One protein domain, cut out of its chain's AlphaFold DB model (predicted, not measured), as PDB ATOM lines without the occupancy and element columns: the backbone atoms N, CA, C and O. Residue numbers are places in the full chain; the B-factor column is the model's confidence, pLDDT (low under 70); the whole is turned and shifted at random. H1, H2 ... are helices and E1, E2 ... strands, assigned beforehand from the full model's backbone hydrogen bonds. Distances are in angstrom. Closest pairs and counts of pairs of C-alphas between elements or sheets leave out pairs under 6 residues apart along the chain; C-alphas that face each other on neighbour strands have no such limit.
ATOM      1  N   SER A  45     287.299 257.751 275.696       56.06
ATOM      2  CA  SER A  45     288.626 257.591 276.275       56.06
ATOM      3  C   SER A  45     289.662 258.448 275.529       56.06
ATOM      4  O   SER A  45     289.557 258.695 274.324       56.06
ATOM      5  N   ALA A  46     290.714 258.906 276.215       52.06
ATOM      6  CA  ALA A  46     291.786 259.695 275.590       52.06
ATOM      7  C   ALA A  46     292.472 258.948 274.421       52.06
ATOM      8  O   ALA A  46     292.938 259.574 273.465       52.06
ATOM      9  N   SER A  47     292.485 257.611 274.465       57.22
ATOM     10  CA  SER A  47     292.923 256.743 273.366       57.22
ATOM     11  C   SER A  47     292.051 256.870 272.120       57.22
ATOM     12  O   SER A  47     292.586 256.857 271.010       57.22
ATOM     13  N   ASP A  48     290.742 257.061 272.278       64.50
ATOM     14  CA  ASP A  48     289.815 257.210 271.152       64.50
ATOM     15  C   ASP A  48     290.030 258.548 270.438       64.50
ATOM     16  O   ASP A  48     289.971 258.628 269.213       64.50
ATOM     17  N   ILE A  49     290.366 259.606 271.182       63.75
ATOM     18  CA  ILE A  49     290.643 260.935 270.615       63.75
ATOM     19  C   ILE A  49     291.926 260.913 269.776       63.75
ATOM     20  O   ILE A  49     291.926 261.382 268.638       63.75
ATOM     21  N   VAL A  50     293.014 260.346 270.306       67.12
ATOM     22  CA  VAL A  50     294.286 260.251 269.569       67.12
ATOM     23  C   VAL A  50     294.123 259.368 268.334       67.12
ATOM     24  O   VAL A  50     294.570 259.748 267.254       67.12
ATOM     25  N   SER A  51     293.419 258.242 268.465       70.00
ATOM     26  CA  SER A  51     293.151 257.334 267.344       70.00
ATOM     27  C   SER A  51     292.350 258.022 266.238       70.00
ATOM     28  O   SER A  51     292.696 257.901 265.066       70.00
ATOM     29  N   ASN A  52     291.348 258.831 266.596       72.81
ATOM     30  CA  ASN A  52     290.572 259.616 265.636       72.81
ATOM     31  C   ASN A  52     291.395 260.722 264.961       72.81
ATOM     32  O   ASN A  52     291.253 260.951 263.761       72.81
ATOM     33  N   LEU A  53     292.273 261.416 265.688       72.94
ATOM     34  CA  LEU A  53     293.130 262.459 265.106       72.94
ATOM     35  C   LEU A  53     294.195 261.883 264.164       72.94
ATOM     36  O   LEU A  53     294.551 262.520 263.175       72.94
ATOM     37  N   VAL A  54     294.676 260.672 264.444       73.12
ATOM     38  CA  VAL A  54     295.566 259.933 263.541       73.12
ATOM     39  C   VAL A  54     294.797 259.435 262.318       73.12
ATOM     40  O   VAL A  54     295.263 259.627 261.199       73.12
ATOM     41  N   ALA A  55     293.593 258.883 262.505       76.81
ATOM     42  CA  ALA A  55     292.738 258.424 261.407       76.81
ATOM     43  C   ALA A  55     292.346 259.556 260.440       76.81
ATOM     44  O   ALA A  55     292.244 259.331 259.239       76.81
ATOM     45  N   ASN A  56     292.179 260.782 260.947       73.81
ATOM     46  CA  ASN A  56     291.893 261.970 260.138       73.81
ATOM     47  C   ASN A  56     293.153 262.677 259.595       73.81
ATOM     48  O   ASN A  56     293.048 263.743 258.979       73.81
ATOM     49  N   GLU A  57     294.337 262.084 259.782       80.56
ATOM     50  CA  GLU A  57     295.636 262.582 259.307       80.56
ATOM     51  C   GLU A  57     296.064 263.924 259.922       80.56
ATOM     52  O   GLU A  57     296.819 264.687 259.314       80.56
ATOM     53  N   TYR A  58     295.596 264.247 261.127       73.69
ATOM     54  CA  TYR A  58     296.005 265.453 261.856       73.69
ATOM     55  C   TYR A  58     297.264 265.243 262.695       73.69
ATOM     56  O   TYR A  58     298.034 266.181 262.927       73.69
ATOM     57  N   LEU A  59     297.495 264.003 263.122       80.12
ATOM     58  CA  LEU A  59     298.668 263.592 263.880       80.12
ATOM     59  C   LEU A  59     299.368 262.425 263.189       80.12
ATOM     60  O   LEU A  59     298.738 261.555 262.596       80.12
ATOM     61  N   THR A  60     300.686 262.391 263.327       78.81
ATOM     62  CA  THR A  60     301.535 261.259 262.958       78.81
ATOM     63  C   THR A  60     302.149 260.680 264.219       78.81
ATOM     64  O   THR A  60     302.676 261.412 265.061       78.81
ATOM     65  N   LEU A  61     302.048 259.363 264.359       79.19
ATOM     66  CA  LEU A  61     302.682 258.613 265.433       79.19
ATOM     67  C   LEU A  61     303.923 257.940 264.865       79.19
ATOM     68  O   LEU A  61     303.827 257.164 263.918       79.19
ATOM     69  N   ASP A  62     305.074 258.225 265.458       75.56
ATOM     70  CA  ASP A  62     306.283 257.444 265.255       75.56
ATOM     71  C   ASP A  62     306.347 256.371 266.357       75.56
ATOM     72  O   ASP A  62     306.668 256.697 267.508       75.56
ATOM     73  N   PRO A  63     306.018 255.102 266.051       71.19
ATOM     74  CA  PRO A  63     306.017 254.028 267.039       71.19
ATOM     75  C   PRO A  63     307.430 253.648 267.500       71.19
ATOM     76  O   PRO A  63     307.579 253.086 268.583       71.19
ATOM     77  N   VAL A  64     308.465 253.972 266.716       72.69
ATOM     78  CA  VAL A  64     309.864 253.646 267.026       72.69
ATOM     79  C   VAL A  64     310.411 254.636 268.048       72.69
ATOM     80  O   VAL A  64     310.969 254.239 269.069       72.69
ATOM     81  N   ASN A  65     310.185 255.930 267.812       74.19
ATOM     82  CA  ASN A  65     310.671 257.001 268.685       74.19
ATOM     83  C   ASN A  65     309.648 257.444 269.746       74.19
ATOM     84  O   ASN A  65     309.925 258.362 270.517       74.19
ATOM     85  N   LYS A  66     308.464 256.814 269.782       74.69
ATOM     86  CA  LYS A  66     307.318 257.179 270.638       74.69
ATOM     87  C   LYS A  66     306.975 258.674 270.551       74.69
ATOM     88  O   LYS A  66     306.637 259.303 271.555       74.69
ATOM     89  N   LYS A  67     307.087 259.258 269.352       73.44
ATOM     90  CA  LYS A  67     306.894 260.696 269.108       73.44
ATOM     91  C   LYS A  67     305.566 260.940 268.395       73.44
ATOM     92  O   LYS A  67     305.263 260.291 267.401       73.44
ATOM     93  N   VAL A  68     304.805 261.915 268.883       76.44
ATOM     94  CA  VAL A  68     303.601 262.429 268.214       76.44
ATOM     95  C   VAL A  68     303.972 263.723 267.506       76.44
ATOM     96  O   VAL A  68     304.521 264.619 268.148       76.44
ATOM     97  N   SER A  69     303.691 263.823 266.208       78.06
ATOM     98  CA  SER A  69     303.967 265.029 265.422       78.06
ATOM     99  C   SER A  69     302.723 265.522 264.690       78.06
ATOM    100  O   SER A  69     301.923 264.732 264.187       78.06
ATOM    101  N   ILE A  70     302.562 266.837 264.621       80.94
ATOM    102  CA  ILE A  70     301.453 267.489 263.927       80.94
ATOM    103  C   ILE A  70     301.715 267.489 262.425       80.94
ATOM    104  O   ILE A  70     302.796 267.872 261.970       80.94
ATOM    105  N   THR A  71     300.708 267.102 261.649       80.06
ATOM    106  CA  THR A  71     300.801 267.111 260.189       80.06
ATOM    107  C   THR A  71     300.646 268.513 259.615       80.06
ATOM    108  O   THR A  71     300.047 269.405 260.216       80.06
ATOM    109  N   GLU A  72     301.155 268.716 258.400       86.50
ATOM    110  CA  GLU A  72     301.006 269.995 257.700       86.50
ATOM    111  C   GLU A  72     299.534 270.323 257.409       86.50
ATOM    112  O   GLU A  72     299.120 271.472 257.545       86.50
ATOM    113  N   LYS A  73     298.720 269.297 257.124       81.81
ATOM    114  CA  LYS A  73     297.262 269.406 256.977       81.81
ATOM    115  C   LYS A  73     296.633 270.107 258.182       81.81
ATOM    116  O   LYS A  73     295.897 271.075 258.013       81.81
ATOM    117  N   TYR A  74     296.988 269.674 259.393       78.94
ATOM    118  CA  TYR A  74     296.440 270.264 260.608       78.94
ATOM    119  C   TYR A  74     296.888 271.721 260.797       78.94
ATOM    120  O   TYR A  74     296.090 272.574 261.183       78.94
ATOM    121  N   LYS A  75     298.144 272.048 260.465       80.31
ATOM    122  CA  LYS A  75     298.634 273.434 260.553       80.31
ATOM    123  C   LYS A  75     297.857 274.374 259.637       80.31
ATOM    124  O   LYS A  75     297.463 275.453 260.076       80.31
ATOM    125  N   GLN A  76     297.615 273.960 258.393       81.31
ATOM    126  CA  GLN A  76     296.866 274.760 257.422       81.31
ATOM    127  C   GLN A  76     295.409 274.950 257.850       81.31
ATOM    128  O   GLN A  76     294.866 276.046 257.737       81.31
ATOM    129  N   GLU A  77     294.787 273.920 258.420       72.94
ATOM    130  CA  GLU A  77     293.421 274.017 258.937       72.94
ATOM    131  C   GLU A  77     293.312 274.993 260.122       72.94
ATOM    132  O   GLU A  77     292.382 275.804 260.192       72.94
ATOM    133  N   VAL A  78     294.313 275.014 261.009       69.62
ATOM    134  CA  VAL A  78     294.373 276.017 262.084       69.62
ATOM    135  C   VAL A  78     294.641 277.425 261.542       69.62
ATOM    136  O   VAL A  78     294.021 278.380 262.002       69.62
ATOM    137  N   LEU A  79     295.506 277.590 260.539       77.62
ATOM    138  CA  LEU A  79     295.721 278.903 259.913       77.62
ATOM    139  C   LEU A  79     294.459 279.448 259.239       77.62
ATOM    140  O   LEU A  79     294.201 280.646 259.323       77.62
ATOM    141  N   ASN A  80     293.660 278.581 258.618       75.12
ATOM    142  CA  ASN A  80     292.425 278.973 257.938       75.12
ATOM    143  C   ASN A  80     291.288 279.324 258.907       75.12
ATOM    144  O   ASN A  80     290.384 280.076 258.549       75.12
ATOM    145  N   SER A  81     291.323 278.790 260.129       67.62
ATOM    146  CA  SER A  81     290.299 279.035 261.151       67.62
ATOM    147  C   SER A  81     290.615 280.217 262.074       67.62
ATOM    148  O   SER A  81     289.730 280.691 262.788       67.62
ATOM    149  N   VAL A  82     291.851 280.728 262.058       66.62
ATOM    150  CA  VAL A  82     292.307 281.802 262.949       66.62
ATOM    151  C   VAL A  82     292.484 283.113 262.183       66.62
ATOM    152  O   VAL A  82     293.214 283.179 261.198       66.62
ATOM    153  N   ASP A  83     291.894 284.209 262.680       76.00
ATOM    154  CA  ASP A  83     292.164 285.545 262.132       76.00
ATOM    155  C   ASP A  83     293.582 285.997 262.518       76.00
ATOM    156  O   ASP A  83     293.839 286.557 263.592       76.00
ATOM    157  N   THR A  84     294.520 285.757 261.603       78.75
ATOM    158  CA  THR A  84     295.941 286.080 261.762       78.75
ATOM    159  C   THR A  84     296.215 287.580 261.877       78.75
ATOM    160  O   THR A  84     297.348 287.969 262.168       78.75
ATOM    161  N   ARG A  85     295.218 288.460 261.700       75.50
ATOM    162  CA  ARG A  85     295.359 289.896 261.992       75.50
ATOM    163  C   ARG A  85     295.388 290.161 263.493       75.50
ATOM    164  O   ARG A  85     296.181 290.990 263.932       75.50
ATOM    165  N   TYR A  86     294.592 289.426 264.267       66.25
ATOM    166  CA  TYR A  86     294.464 289.600 265.718       66.25
ATOM    167  C   TYR A  86     295.271 288.584 266.518       66.25
ATOM    168  O   TYR A  86     295.688 288.886 267.635       66.25
ATOM    169  N   PHE A  87     295.537 287.413 265.944       70.56
ATOM    170  CA  PHE A  87     296.217 286.317 266.620       70.56
ATOM    171  C   PHE A  87     297.522 285.942 265.917       70.56
ATOM    172  O   PHE A  87     297.692 286.097 264.710       70.56
ATOM    173  N   ASN A  88     298.481 285.482 266.705       75.38
ATOM    174  CA  ASN A  88     299.739 284.912 266.278       75.38
ATOM    175  C   ASN A  88     299.683 283.404 266.536       75.38
ATOM    176  O   ASN A  88     299.376 282.985 267.654       75.38
ATOM    177  N   VAL A  89     299.966 282.609 265.506       70.12
ATOM    178  CA  VAL A  89     299.951 281.146 265.567       70.12
ATOM    179  C   VAL A  89     301.393 280.655 265.544       70.12
ATOM    180  O   VAL A  89     302.146 280.972 264.628       70.12
ATOM    181  N   VAL A  90     301.788 279.910 266.572       80.19
ATOM    182  CA  VAL A  90     303.122 279.322 266.707       80.19
ATOM    183  C   VAL A  90     302.986 277.811 266.634       80.19
ATOM    184  O   VAL A  90     302.295 277.204 267.454       80.19
ATOM    185  N   PHE A  91     303.663 277.217 265.659       78.56
ATOM    186  CA  PHE A  91     303.736 275.773 265.492       78.56
ATOM    187  C   PHE A  91     305.019 275.237 266.111       78.56
ATOM    188  O   PHE A  91     306.097 275.798 265.930       78.56
ATOM    189  N   THR A  92     304.883 274.124 266.813       76.50
ATOM    190  CA  THR A  92     305.990 273.253 267.214       76.50
ATOM    191  C   THR A  92     305.749 271.874 266.612       76.50
ATOM    192  O   THR A  92     304.693 271.630 266.025       76.50
ATOM    193  N   ASP A  93     306.697 270.956 266.785       70.00
ATOM    194  CA  ASP A  93     306.567 269.586 266.286       70.00
ATOM    195  C   ASP A  93     305.282 268.891 266.756       70.00
ATOM    196  O   ASP A  93     304.710 268.102 266.010       70.00
ATOM    197  N   ASN A  94     304.808 269.186 267.971       76.38
ATOM    198  CA  ASN A  94     303.720 268.458 268.628       76.38
ATOM    199  C   ASN A  94     302.624 269.345 269.245       76.38
ATOM    200  O   ASN A  94     301.675 268.820 269.821       76.38
ATOM    201  N   SER A  95     302.723 270.672 269.137       64.81
ATOM    202  CA  SER A  95     301.678 271.592 269.600       64.81
ATOM    203  C   SER A  95     301.461 272.785 268.668       64.81
ATOM    204  O   SER A  95     302.374 273.232 267.967       64.81
ATOM    205  N   ILE A  96     300.239 273.323 268.707       67.38
ATOM    206  CA  ILE A  96     299.834 274.564 268.041       67.38
ATOM    207  C   ILE A  96     299.422 275.556 269.122       67.38
ATOM    208  O   ILE A  96     298.542 275.271 269.928       67.38
ATOM    209  N   THR A  97     300.057 276.725 269.151       69.81
ATOM    210  CA  THR A  97     299.747 277.786 270.114       69.81
ATOM    211  C   THR A  97     299.178 278.994 269.389       69.81
ATOM    212  O   THR A  97     299.865 279.600 268.572       69.81
ATOM    213  N   VAL A  98     297.955 279.399 269.727       71.69
ATOM    214  CA  VAL A  98     297.317 280.616 269.206       71.69
ATOM    215  C   VAL A  98     297.287 281.663 270.319       71.69
ATOM    216  O   VAL A  98     296.702 281.430 271.373       71.69
ATOM    217  N   LYS A  99     297.936 282.813 270.116       69.38
ATOM    218  CA  LYS A  99     298.007 283.906 271.104       69.38
ATOM    219  C   LYS A  99     297.574 285.240 270.495       69.38
ATOM    220  O   LYS A  99     297.921 285.497 269.348       69.38
ATOM    221  N   PRO A 100     296.874 286.125 271.215       66.56
ATOM    222  CA  PRO A 100     296.553 287.450 270.690       66.56
ATOM    223  C   PRO A 100     297.832 288.270 270.448       66.56
ATOM    224  O   PRO A 100     298.771 288.229 271.244       66.56
ATOM    225  N   LYS A 101     297.882 289.021 269.340       71.75
ATOM    226  CA  LYS A 101     298.972 289.966 269.028       71.75
ATOM    227  C   LYS A 101     298.949 291.172 269.956       71.75
ATOM    228  O   LYS A 101     299.999 291.676 270.340       71.75
ATOM    229  N   PHE A 102     297.750 291.606 270.321       58.28
ATOM    230  CA  PHE A 102     297.530 292.701 271.249       58.28
ATOM    231  C   PHE A 102     296.959 292.123 272.536       58.28
ATOM    232  O   PHE A 102     295.786 291.773 272.612       58.28
ATOM    233  N   ALA A 103     297.814 292.002 273.544       53.44
ATOM    234  CA  ALA A 103     297.405 291.758 274.915       53.44
ATOM    235  C   ALA A 103     297.879 292.957 275.733       53.44
ATOM    236  O   ALA A 103     299.076 293.253 275.763       53.44
TER     237      ALA A 103
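This is residues 45 to 103 of the 204 residues of the protein "ABC transporter ATP-binding protein" of Enterococcus cecorum (UniProt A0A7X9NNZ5). Two strand hairpins, E3 with E4 and E1 with E2, follow one another along the longest axis in a loose, drawn-out shape; helix H2 links them, packing over one face of the hairpin of E3 and E4. The other helix, H1, packs with its residues 50 to 54 on the E1 side of the hairpin of E1 and E2. The printed part has 59 residues, with two named helices and four named strands in the order H1, E1, E2, H2, E3, E4; the two sheets, E1 - E2 and E3 - E4, are antiparallel, and the class is mixed, helices and strands. The whole is loose, with a radius of gyration of the C-alphas of 13.3 A, and elongated, spanning 40 by 21 by 20 A.

E3 takes residues 87 to 91, 13.0 A from first to last C-alpha, and begins with C-alpha 87 at (296.217, 286.317, 266.620). E4 takes residues 96 to 100, 13.6 A long, and ends with C-alpha 100 at (296.553, 287.450, 270.690). H2, residues 72 to 81, is 14.4 A long. E2, residues 67 to 70, is 10.1 A long, and E1, residues 59 to 62, is 9.9 A long. H1, residues 46 to 55, is 14.3 A long and begins with C-alpha 46 at (291.786, 259.695, 275.590).

E3 and E4 form a hairpin, antiparallel at 159 degrees between their directions; N 88 and O 99 are within hydrogen-bond range at 2.7 A, as are N 90 and O 97 at 2.8 A. H2 comes closest to E3 at the C-alphas of Leu 79 and Val 89, 7.4 A apart. Its closest C-alphas to E4 are those of Lys 75 and Ile 96, at 7.7 A. E1 and E2 form the other hairpin, antiparallel at 155 degrees, with N 60 and O 69 within hydrogen-bond range at 2.8 A. E2 and E4 are apart, but only just, with their closest C-alphas at 8.3 A. H1 and E1 have 4 pairs of C-alphas within 8 A, the closest being those of Leu 53 and Leu 59, at 5.8 A. H1 is apart from E2, H2, E3 and E4. In H1 and H2, every O i to N i+4 pair is within hydrogen-bond range.

The two C-alphas farthest apart are those of Val 64 and Phe 102, at 41.2 A. The printed part has no cut, and its five links between named elements are tight. The mean pLDDT of the printed part is 72.5; 17 residues are under 70, among them residues 45 to 50, 95 to 97 and 102 to 103.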